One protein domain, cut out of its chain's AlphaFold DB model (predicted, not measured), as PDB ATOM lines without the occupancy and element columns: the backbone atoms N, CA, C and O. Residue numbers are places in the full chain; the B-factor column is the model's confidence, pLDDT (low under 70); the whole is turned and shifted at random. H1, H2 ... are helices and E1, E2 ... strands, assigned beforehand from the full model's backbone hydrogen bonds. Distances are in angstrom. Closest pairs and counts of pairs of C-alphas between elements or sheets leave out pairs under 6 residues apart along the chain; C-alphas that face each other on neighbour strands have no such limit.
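This is residues 292 to 374 of the 529 residues of an uncharacterized protein of Verrucomicrobia bacterium (UniProt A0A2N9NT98). A helical hairpin, H2 and H3, packs on the E2 side of a small two-stranded hairpin, E1 and E2, while H1 leads straight into E1 and has its last turn beside E2. A second strand hairpin, E3 and E4, sits farther out near the beginning of H2, and a long loop of residues 319 to 329 leads to it. The printed part has 83 residues, with three named helices and four named strands in the order H1, E1, E2, E3, E4, H2, H3; the strands make two separate antiparallel sheets, E1 - E2 and E3 - E4. The class is mixed, helices and strands. The whole is compact, with a radius of gyration of the C-alphas of 12.5 A, and rounded, spanning 34 by 29 by 23 A.

Find C-alpha 294 at (146.453, 169.363, 154.067); from there H1 runs through residues 294 to 308, 20.4 A from first to last C-alpha. E1, residues 309 to 312, is 10.1 A long, and E2, residues 315 to 318, is 10.2 A. Look next at C-alpha 330, at (163.078, 140.882, 148.377), where E3 begins; it covers residues 330 to 333 and 10.6 A. E4, residues 337 to 340, is 9.6 A long. H2 takes residues 345 to 357 over 18.7 A, and H3 takes residues 361 to 374 over 19.4 A, ending at C-alpha 374, at (158.378, 142.231, 167.051).

Begin with H1, which touches no helix but is near H2, with 8 pairs of C-alphas within 10 A. Its closest C-alphas to E2 are those of Phe 308 and Tyr 318, 5.2 A. In the hairpin E1 and E2, antiparallel at 159 degrees, N 310 and O 317 are within hydrogen-bond range at 2.8 A. In the hairpin E3 and E4, antiparallel at 178 degrees, look at N 339 and O 331, 2.8 A. The closest C-alphas of E4 and H2 are those of Gly 337 and Val 345, 5.9 A; E3 and H2 are apart. Of E2 and H2 they are Tyr 318 and Ser 348, 4.9 A, and of E2 and H3 Gly 317 and Leu 367, 6.0 A. H2 and H3 form a helical hairpin and touch, closest at the C-alphas of Val 352 and Ala 364, 5.0 A. They run opposite ways at a steep tilt of 40 degrees. H1 and H3 are apart. Every O i to N i+4 pair is within hydrogen-bond range in H1, with 8 of 9 in H2 and 9 of 10 in H3.

The two C-alphas farthest apart are those of Leu 292 and Leu 313, 35.9 A. The printed part has no cut. The link from E2 to E3, 11 residues, is long, and the other links are tight. The mean pLDDT of the printed part is 96.2, and no printed residue of this model is under 70.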
ATOM      1  N   LEU A 292     151.981 170.831 156.105       98.00
ATOM      2  CA  LEU A 292     152.341 171.790 155.059       98.00
ATOM      3  C   LEU A 292     151.163 172.086 154.127       98.00
ATOM      4  O   LEU A 292     150.780 173.242 153.956       98.00
ATOM      5  N   TRP A 293     150.567 171.033 153.567       97.88
ATOM      6  CA  TRP A 293     149.552 171.098 152.516       97.88
ATOM      7  C   TRP A 293     148.443 170.060 152.766       97.88
ATOM      8  O   TRP A 293     148.427 169.009 152.122       97.88
ATOM      9  N   PRO A 294     147.478 170.334 153.668       96.75
ATOM     10  CA  PRO A 294     146.453 169.363 154.067       96.75
ATOM     11  C   PRO A 294     145.675 168.721 152.906       96.75
ATOM     12  O   PRO A 294     145.413 167.521 152.932       96.75
ATOM     13  N   GLY A 295     145.325 169.505 151.878       96.25
ATOM     14  CA  GLY A 295     144.610 169.016 150.691       96.25
ATOM     15  C   GLY A 295     145.433 167.994 149.893       96.25
ATOM     16  O   GLY A 295     145.060 166.819 149.871       96.25
ATOM     17  N   PRO A 296     146.576 168.399 149.301       97.38
ATOM     18  CA  PRO A 296     147.482 167.481 148.608       97.38
ATOM     19  C   PRO A 296     147.921 166.280 149.456       97.38
ATOM     20  O   PRO A 296     147.988 165.162 148.954       97.38
ATOM     21  N   ALA A 297     148.162 166.474 150.757       97.94
ATOM     22  CA  ALA A 297     148.561 165.397 151.660       97.94
ATOM     23  C   ALA A 297     147.500 164.290 151.772       97.94
ATOM     24  O   ALA A 297     147.844 163.107 151.741       97.94
ATOM     25  N   ALA A 298     146.214 164.653 151.852       97.81
ATOM     26  CA  ALA A 298     145.127 163.678 151.885       97.81
ATOM     27  C   ALA A 298     145.056 162.854 150.585       97.81
ATOM     28  O   ALA A 298     144.837 161.638 150.629       97.81
ATOM     29  N   GLU A 299     145.284 163.492 149.433       97.81
ATOM     30  CA  GLU A 299     145.333 162.821 148.130       97.81
ATOM     31  C   GLU A 299     146.541 161.883 148.019       97.81
ATOM     32  O   GLU A 299     146.382 160.709 147.666       97.81
ATOM     33  N   TRP A 300     147.734 162.357 148.389       98.56
ATOM     34  CA  TRP A 300     148.947 161.541 148.406       98.56
ATOM     35  C   TRP A 300     148.809 160.340 149.334       98.56
ATOM     36  O   TRP A 300     149.097 159.221 148.908       98.56
ATOM     37  N   TYR A 301     148.277 160.512 150.549       98.62
ATOM     38  CA  TYR A 301     148.045 159.384 151.448       98.62
ATOM     39  C   TYR A 301     147.056 158.374 150.851       98.62
ATOM     40  O   TYR A 301     147.271 157.168 150.957       98.62
ATOM     41  N   ALA A 302     145.986 158.824 150.187       98.50
ATOM     42  CA  ALA A 302     145.030 157.919 149.546       98.50
ATOM     43  C   ALA A 302     145.672 157.094 148.415       98.50
ATOM     44  O   ALA A 302     145.422 155.888 148.299       98.50
ATOM     45  N   ILE A 303     146.526 157.718 147.597       98.56
ATOM     46  CA  ILE A 303     147.280 157.030 146.543       98.56
ATOM     47  C   ILE A 303     148.294 156.058 147.162       98.56
ATOM     48  O   ILE A 303     148.362 154.899 146.741       98.56
ATOM     49  N   TYR A 304     149.035 156.505 148.177       98.62
ATOM     50  CA  TYR A 304     150.008 155.710 148.915       98.62
ATOM     51  C   TYR A 304     149.360 154.473 149.556       98.62
ATOM     52  O   TYR A 304     149.787 153.348 149.290       98.62
ATOM     53  N   ASP A 305     148.259 154.646 150.296       98.50
ATOM     54  CA  ASP A 305     147.490 153.553 150.907       98.50
ATOM     55  C   ASP A 305     147.043 152.547 149.843       98.50
ATOM     56  O   ASP A 305     147.264 151.346 149.975       98.50
ATOM     57  N   ARG A 306     146.506 153.014 148.712       98.38
ATOM     58  CA  ARG A 306     146.075 152.125 147.624       98.38
ATOM     59  C   ARG A 306     147.231 151.303 147.037       98.38
ATOM     60  O   ARG A 306     147.084 150.088 146.838       98.38
ATOM     61  N   LEU A 307     148.354 151.952 146.729       98.12
ATOM     62  CA  LEU A 307     149.460 151.352 145.975       98.12
ATOM     63  C   LEU A 307     150.427 150.534 146.837       98.12
ATOM     64  O   LEU A 307     150.981 149.554 146.336       98.12
ATOM     65  N   PHE A 308     150.610 150.893 148.108       98.50
ATOM     66  CA  PHE A 308     151.642 150.312 148.967       98.50
ATOM     67  C   PHE A 308     151.079 149.470 150.112       98.50
ATOM     68  O   PHE A 308     151.759 148.541 150.538       98.50
ATOM     69  N   TRP A 309     149.854 149.704 150.594       98.38
ATOM     70  CA  TRP A 309     149.294 148.886 151.677       98.38
ATOM     71  C   TRP A 309     149.093 147.433 151.248       98.38
ATOM     72  O   TRP A 309     148.477 147.174 150.210       98.38
ATOM     73  N   GLN A 310     149.522 146.470 152.055       96.81
ATOM     74  CA  GLN A 310     149.272 145.056 151.811       96.81
ATOM     75  C   GLN A 310     148.913 144.286 153.085       96.81
ATOM     76  O   GLN A 310     149.464 144.509 154.160       96.81
ATOM     77  N   GLU A 311     148.010 143.322 152.922       96.12
ATOM     78  CA  GLU A 311     147.620 142.350 153.941       96.12
ATOM     79  C   GLU A 311     147.745 140.952 153.322       96.12
ATOM     80  O   GLU A 311     146.934 140.550 152.486       96.12
ATOM     81  N   ARG A 312     148.815 140.226 153.655       93.56
ATOM     82  CA  ARG A 312     149.141 138.904 153.103       93.56
ATOM     83  C   ARG A 312     149.949 138.117 154.134       93.56
ATOM     84  O   ARG A 312     150.615 138.689 154.982       93.56
ATOM     85  N   LEU A 313     149.902 136.787 154.059       90.31
ATOM     86  CA  LEU A 313     150.659 135.895 154.956       90.31
ATOM     87  C   LEU A 313     150.352 136.133 156.448       90.31
ATOM     88  O   LEU A 313     151.182 135.870 157.309       90.31
ATOM     89  N   GLY A 314     149.155 136.642 156.752       93.88
ATOM     90  CA  GLY A 314     148.756 136.967 158.119       93.88
ATOM     91  C   GLY A 314     149.377 138.245 158.689       93.88
ATOM     92  O   GLY A 314     149.118 138.521 159.857       93.88
ATOM     93  N   ALA A 315     150.140 139.005 157.897       96.62
ATOM     94  CA  ALA A 315     150.740 140.279 158.278       96.62
ATOM     95  C   ALA A 315     150.108 141.463 157.524       96.62
ATOM     96  O   ALA A 315     149.525 141.293 156.446       96.62
ATOM     97  N   ALA A 316     150.237 142.669 158.068       97.69
ATOM     98  CA  ALA A 316     149.658 143.900 157.546       97.69
ATOM     99  C   ALA A 316     150.681 145.037 157.575       97.69
ATOM    100  O   ALA A 316     151.216 145.378 158.621       97.69
ATOM    101  N   GLY A 317     150.918 145.679 156.436       97.69
ATOM    102  CA  GLY A 317     151.915 146.734 156.379       97.69
ATOM    103  C   GLY A 317     152.115 147.332 155.006       97.69
ATOM    104  O   GLY A 317     151.410 147.007 154.051       97.69
ATOM    105  N   TYR A 318     153.084 148.234 154.915       98.31
ATOM    106  CA  TYR A 318     153.380 148.939 153.680       98.31
ATOM    107  C   TYR A 318     154.503 148.258 152.915       98.31
ATOM    108  O   TYR A 318     155.495 147.780 153.474       98.31
ATOM    109  N   ARG A 319     154.323 148.202 151.598       98.12
ATOM    110  CA  ARG A 319     155.349 147.731 150.688       98.12
ATOM    111  C   ARG A 319     156.464 148.754 150.556       98.12
ATOM    112  O   ARG A 319     156.208 149.943 150.683       98.12
ATOM    113  N   GLU A 320     157.663 148.296 150.219       98.00
ATOM    114  CA  GLU A 320     158.752 149.205 149.852       98.00
ATOM    115  C   GLU A 320     158.615 149.730 148.416       98.00
ATOM    116  O   GLU A 320     158.874 150.895 148.138       98.00
ATOM    117  N   TYR A 321     158.125 148.897 147.500       97.44
ATOM    118  CA  TYR A 321     157.811 149.311 146.133       97.44
ATOM    119  C   TYR A 321     156.333 149.058 145.841       97.44
ATOM    120  O   TYR A 321     155.740 148.092 146.346       97.44
ATOM    121  N   ALA A 322     155.746 149.906 144.995       96.38
ATOM    122  CA  ALA A 322     154.334 149.832 144.639       96.38
ATOM    123  C   ALA A 322     153.931 148.426 144.155       96.38
ATOM    124  O   ALA A 322     154.718 147.683 143.555       96.38
ATOM    125  N   LYS A 323     152.676 148.038 144.411       95.69
ATOM    126  CA  LYS A 323     152.116 146.776 143.902       95.69
ATOM    127  C   LYS A 323     152.328 146.658 142.391       95.69
ATOM    128  O   LYS A 323     152.023 147.578 141.642       95.69
ATOM    129  N   GLY A 324     152.811 145.496 141.958       91.06
ATOM    130  CA  GLY A 324     153.095 145.217 140.548       91.06
ATOM    131  C   GLY A 324     154.492 145.635 140.080       91.06
ATOM    132  O   GLY A 324     154.864 145.277 138.967       91.06
ATOM    133  N   ALA A 325     155.294 146.319 140.907       92.75
ATOM    134  CA  ALA A 325     156.685 146.605 140.569       92.75
ATOM    135  C   ALA A 325     157.512 145.300 140.452       92.75
ATOM    136  O   ALA A 325     157.395 144.421 141.322       92.75
ATOM    137  N   PRO A 326     158.352 145.145 139.412       89.69
ATOM    138  CA  PRO A 326     159.195 143.965 139.237       89.69
ATOM    139  C   PRO A 326     160.254 143.871 140.345       89.69
ATOM    140  O   PRO A 326     160.694 144.886 140.871       89.69
ATOM    141  N   HIS A 327     160.643 142.646 140.716       87.56
ATOM    142  CA  HIS A 327     161.668 142.362 141.739       87.56
ATOM    143  C   HIS A 327     161.457 143.050 143.106       87.56
ATOM    144  O   HIS A 327     162.384 143.195 143.888       87.56
ATOM    145  N   SER A 328     160.214 143.410 143.437       92.56
ATOM    146  CA  SER A 328     159.887 144.229 144.613       92.56
ATOM    147  C   SER A 328     159.696 143.468 145.927       92.56
ATOM    148  O   SER A 328     159.338 144.071 146.935       92.56
ATOM    149  N   ASN A 329     159.845 142.142 145.924       93.50
ATOM    150  CA  ASN A 329     159.482 141.324 147.084       93.50
ATOM    151  C   ASN A 329     160.638 141.075 148.058       93.50
ATOM    152  O   ASN A 329     160.370 140.775 149.218       93.50
ATOM    153  N   TRP A 330     161.883 141.172 147.592       94.69
ATOM    154  CA  TRP A 330     163.078 140.882 148.377       94.69
ATOM    155  C   TRP A 330     164.173 141.865 147.989       94.69
ATOM    156  O   TRP A 330     164.638 141.849 146.852       94.69
ATOM    157  N   ALA A 331     164.542 142.730 148.922       94.06
ATOM    158  CA  ALA A 331     165.566 143.750 148.752       94.06
ATOM    159  C   ALA A 331     166.142 144.112 150.124       94.06
ATOM    160  O   ALA A 331     165.556 143.782 151.156       94.06
ATOM    161  N   MET A 332     167.291 144.772 150.134       91.94
ATOM    162  CA  MET A 332     167.858 145.360 151.338       91.94
ATOM    163  C   MET A 332     168.738 146.532 150.929       91.94
ATOM    164  O   MET A 332     169.632 146.369 150.101       91.94
ATOM    165  N   ASP A 333     168.483 147.689 151.520       91.62
ATOM    166  CA  ASP A 333     169.340 148.866 151.432       91.62
ATOM    167  C   ASP A 333     169.259 149.660 152.739       91.62
ATOM    168  O   ASP A 333     168.529 149.282 153.662       91.62
ATOM    169  N   VAL A 334     170.065 150.716 152.836       87.12
ATOM    170  CA  VAL A 334     170.227 151.500 154.065       87.12
ATOM    171  C   VAL A 334     168.951 152.250 154.473       87.12
ATOM    172  O   VAL A 334     168.718 152.405 155.669       87.12
ATOM    173  N   ASP A 335     168.081 152.603 153.520       88.31
ATOM    174  CA  ASP A 335     166.875 153.403 153.774       88.31
ATOM    175  C   ASP A 335     165.646 152.537 154.036       88.31
ATOM    176  O   ASP A 335     164.830 152.827 154.911       88.31
ATOM    177  N   ALA A 336     165.479 151.457 153.268       89.44
ATOM    178  CA  ALA A 336     164.365 150.530 153.450       89.44
ATOM    179  C   ALA A 336     164.576 149.568 154.621       89.44
ATOM    180  O   ALA A 336     163.600 149.049 155.187       89.44
ATOM    181  N   GLY A 337     165.840 149.276 154.940       90.75
ATOM    182  CA  GLY A 337     166.202 148.068 155.662       90.75
ATOM    183  C   GLY A 337     165.819 146.814 154.860       90.75
ATOM    184  O   GLY A 337     165.735 146.851 153.629       90.75
ATOM    185  N   PRO A 338     165.586 145.669 155.524       92.12
ATOM    186  CA  PRO A 338     165.165 144.460 154.832       92.12
ATOM    187  C   PRO A 338     163.733 144.600 154.292       92.12
ATOM    188  O   PRO A 338     162.806 144.975 155.011       92.12
ATOM    189  N   VAL A 339     163.546 144.223 153.030       96.06
ATOM    190  CA  VAL A 339     162.244 144.076 152.375       96.06
ATOM    191  C   VAL A 339     161.917 142.592 152.288       96.06
ATOM    192  O   VAL A 339     162.623 141.836 151.620       96.06
ATOM    193  N   LEU A 340     160.846 142.163 152.958       94.88
ATOM    194  CA  LEU A 340     160.477 140.749 153.086       94.88
ATOM    195  C   LEU A 340     159.078 140.523 152.521       94.88
ATOM    196  O   LEU A 340     158.117 141.126 152.987       94.88
ATOM    197  N   ALA A 341     158.939 139.677 151.497       95.19
ATOM    198  CA  ALA A 341     157.673 139.488 150.772       95.19
ATOM    199  C   ALA A 341     157.000 140.818 150.340       95.19
ATOM    200  O   ALA A 341     155.775 140.951 150.288       95.19
ATOM    201  N   GLY A 342     157.827 141.816 150.033       96.44
ATOM    202  CA  GLY A 342     157.438 143.166 149.649       96.44
ATOM    203  C   GLY A 342     157.219 144.129 150.807       96.44
ATOM    204  O   GLY A 342     157.218 145.322 150.535       96.44
ATOM    205  N   TYR A 343     157.072 143.663 152.055       96.94
ATOM    206  CA  TYR A 343     156.952 144.529 153.232       96.94
ATOM    207  C   TYR A 343     158.267 145.268 153.446       96.94
ATOM    208  O   TYR A 343     159.288 144.621 153.669       96.94
ATOM    209  N   GLY A 344     158.244 146.598 153.375       96.25
ATOM    210  CA  GLY A 344     159.391 147.417 153.760       96.25
ATOM    211  C   GLY A 344     159.368 147.635 155.265       96.25
ATOM    212  O   GLY A 344     158.349 148.096 155.794       96.25
ATOM    213  N   VAL A 345     160.462 147.312 155.963       93.88
ATOM    214  CA  VAL A 345     160.556 147.555 157.410       93.88
ATOM    215  C   VAL A 345     160.454 149.048 157.705       93.88
ATOM    216  O   VAL A 345     159.593 149.439 158.494       93.88
ATOM    217  N   ALA A 346     161.232 149.890 157.018       95.19
ATOM    218  CA  ALA A 346     161.134 151.342 157.176       95.19
ATOM    219  C   ALA A 346     159.778 151.889 156.696       95.19
ATOM    220  O   ALA A 346     159.145 152.664 157.412       95.19
ATOM    221  N   ALA A 347     159.274 151.423 155.544       97.75
ATOM    222  CA  ALA A 347     157.950 151.799 155.029       97.75
ATOM    223  C   ALA A 347     156.819 151.531 156.033       97.75
ATOM    224  O   ALA A 347     155.907 152.342 156.189       97.75
ATOM    225  N   SER A 348     156.881 150.404 156.743       97.62
ATOM    226  CA  SER A 348     155.882 150.037 157.750       97.62
ATOM    227  C   SER A 348     156.097 150.778 159.071       97.62
ATOM    228  O   SER A 348     155.120 151.219 159.673       97.62
ATOM    229  N   ALA A 349     157.352 150.978 159.494       95.81
ATOM    230  CA  ALA A 349     157.684 151.735 160.699       95.81
ATOM    231  C   ALA A 349     157.231 153.200 160.588       95.81
ATOM    232  O   ALA A 349     156.432 153.647 161.410       95.81
ATOM    233  N   PHE A 350     157.644 153.917 159.538       97.81
ATOM    234  CA  PHE A 350     157.156 155.274 159.255       97.81
ATOM    235  C   PHE A 350     155.672 155.292 158.869       97.81
ATOM    236  O   PHE A 350     154.957 156.260 159.121       97.81
ATOM    237  N   GLY A 351     155.172 154.186 158.313       98.38
ATOM    238  CA  GLY A 351     153.758 153.987 158.019       98.38
ATOM    239  C   GLY A 351     152.856 154.094 159.251       98.38
ATOM    240  O   GLY A 351     151.708 154.514 159.110       98.38
ATOM    241  N   VAL A 352     153.363 153.775 160.452       98.56
ATOM    242  CA  VAL A 352     152.638 153.992 161.715       98.56
ATOM    243  C   VAL A 352     152.326 155.476 161.885       98.56
ATOM    244  O   VAL A 352     151.156 155.839 162.010       98.56
ATOM    245  N   GLY A 353     153.344 156.338 161.851       98.25
ATOM    246  CA  GLY A 353     153.166 157.777 162.010       98.25
ATOM    247  C   GLY A 353     152.386 158.395 160.859       98.25
ATOM    248  O   GLY A 353     151.469 159.172 161.110       98.25
ATOM    249  N   ALA A 354     152.656 157.983 159.618       98.50
ATOM    250  CA  ALA A 354     151.910 158.430 158.442       98.50
ATOM    251  C   ALA A 354     150.406 158.143 158.584       98.50
ATOM    252  O   ALA A 354     149.571 159.026 158.384       98.50
ATOM    253  N   ALA A 355     150.045 156.920 158.987       98.62
ATOM    254  CA  ALA A 355     148.658 156.544 159.220       98.62
ATOM    255  C   ALA A 355     148.030 157.345 160.368       98.62
ATOM    256  O   ALA A 355     146.924 157.861 160.214       98.62
ATOM    257  N   ARG A 356     148.735 157.502 161.497       98.31
ATOM    258  CA  ARG A 356     148.248 158.290 162.643       98.31
ATOM    259  C   ARG A 356     148.025 159.752 162.268       98.31
ATOM    260  O   ARG A 356     146.946 160.274 162.539       98.31
ATOM    261  N   LYS A 357     148.992 160.381 161.594       98.38
ATOM    262  CA  LYS A 357     148.937 161.783 161.162       98.38
ATOM    263  C   LYS A 357     147.756 162.056 160.231       98.38
ATOM    264  O   LYS A 357     147.088 163.071 160.383       98.38
ATOM    265  N   ASN A 358     147.434 161.110 159.348       98.56
ATOM    266  CA  ASN A 358     146.294 161.195 158.429       98.56
ATOM    267  C   ASN A 358     144.966 160.686 159.034       98.56
ATOM    268  O   ASN A 358     143.986 160.517 158.311       98.56
ATOM    269  N   GLY A 359     144.908 160.399 160.341       97.88
ATOM    270  CA  GLY A 359     143.690 159.937 161.021       97.88
ATOM    271  C   GLY A 359     143.285 158.488 160.720       97.88
ATOM    272  O   GLY A 359     142.191 158.063 161.084       97.88
ATOM    273  N   ARG A 360     144.144 157.688 160.086       98.25
ATOM    274  CA  ARG A 360     143.865 156.324 159.605       98.25
ATOM    275  C   ARG A 360     144.275 155.263 160.622       98.25
ATOM    276  O   ARG A 360     145.187 154.463 160.411       98.25
ATOM    277  N   PHE A 361     143.571 155.230 161.747       98.25
ATOM    278  CA  PHE A 361     143.802 154.240 162.802       98.25
ATOM    279  C   PHE A 361     143.434 152.810 162.394       98.25
ATOM    280  O   PHE A 361     143.975 151.862 162.957       98.25
ATOM    281  N   ASP A 362     142.617 152.641 161.349       97.88
ATOM    282  CA  ASP A 362     142.414 151.354 160.675       97.88
ATOM    283  C   ASP A 362     143.697 150.769 160.054       97.88
ATOM    284  O   ASP A 362     143.767 149.560 159.832       97.88
ATOM    285  N   ARG A 363     144.713 151.609 159.805       98.31
ATOM    286  CA  ARG A 363     146.063 151.214 159.368       98.31
ATOM    287  C   ARG A 363     147.087 151.284 160.493       98.31
ATOM    288  O   ARG A 363     147.894 150.369 160.630       98.31
ATOM    289  N   ALA A 364     147.027 152.322 161.327       98.44
ATOM    290  CA  ALA A 364     147.974 152.481 162.426       98.44
ATOM    291  C   ALA A 364     147.896 151.327 163.438       98.44
ATOM    292  O   ALA A 364     148.934 150.813 163.839       98.44
ATOM    293  N   TYR A 365     146.688 150.879 163.810       98.44
ATOM    294  CA  TYR A 365     146.512 149.813 164.800       98.44
ATOM    295  C   TYR A 365     147.229 148.499 164.428       98.44
ATOM    296  O   TYR A 365     148.050 148.045 165.228       98.44
ATOM    297  N   PRO A 366     146.980 147.877 163.253       98.38
ATOM    298  CA  PRO A 366     147.682 146.651 162.881       98.38
ATOM    299  C   PRO A 366     149.201 146.848 162.778       98.38
ATOM    300  O   PRO A 366     149.937 146.027 163.316       98.38
ATOM    301  N   LEU A 367     149.670 147.955 162.188       98.38
ATOM    302  CA  LEU A 367     151.104 148.263 162.096       98.38
ATOM    303  C   LEU A 367     151.763 148.368 163.475       98.38
ATOM    304  O   LEU A 367     152.812 147.774 163.722       98.38
ATOM    305  N   THR A 368     151.145 149.110 164.398       98.44
ATOM    306  CA  THR A 368     151.661 149.252 165.761       98.44
ATOM    307  C   THR A 368     151.642 147.919 166.505       98.44
ATOM    308  O   THR A 368     152.586 147.618 167.228       98.44
ATOM    309  N   ALA A 369     150.613 147.092 166.316       98.38
ATOM    310  CA  ALA A 369     150.552 145.780 166.948       98.38
ATOM    311  C   ALA A 369     151.694 144.853 166.492       98.38
ATOM    312  O   ALA A 369     152.314 144.198 167.331       98.38
ATOM    313  N   GLU A 370     152.005 144.821 165.193       98.06
ATOM    314  CA  GLU A 370     153.139 144.049 164.660       98.06
ATOM    315  C   GLU A 370     154.486 144.589 165.134       98.06
ATOM    316  O   GLU A 370     155.366 143.807 165.512       98.06
ATOM    317  N   LEU A 371     154.626 145.917 165.172       97.69
ATOM    318  CA  LEU A 371     155.802 146.598 165.703       97.69
ATOM    319  C   LEU A 371     156.043 146.200 167.161       97.69
ATOM    320  O   LEU A 371     157.137 145.751 167.491       97.69
ATOM    321  N   LEU A 372     155.028 146.303 168.026       97.81
ATOM    322  CA  LEU A 372     155.149 145.950 169.444       97.81
ATOM    323  C   LEU A 372     155.453 144.460 169.635       97.81
ATOM    324  O   LEU A 372     156.337 144.117 170.418       97.81
ATOM    325  N   ALA A 373     154.776 143.581 168.888       97.19
ATOM    326  CA  ALA A 373     155.019 142.138 168.936       97.19
ATOM    327  C   ALA A 373     156.454 141.768 168.532       97.19
ATOM    328  O   ALA A 373     157.032 140.840 169.094       97.19
ATOM    329  N   THR A 374     157.040 142.510 167.590       95.31
ATOM    330  CA  THR A 374     158.378 142.231 167.051       95.31
ATOM    331  C   THR A 374     159.484 142.987 167.791       95.31
ATOM    332  O   THR A 374     160.641 142.594 167.710       95.31
TER     333      THR A 374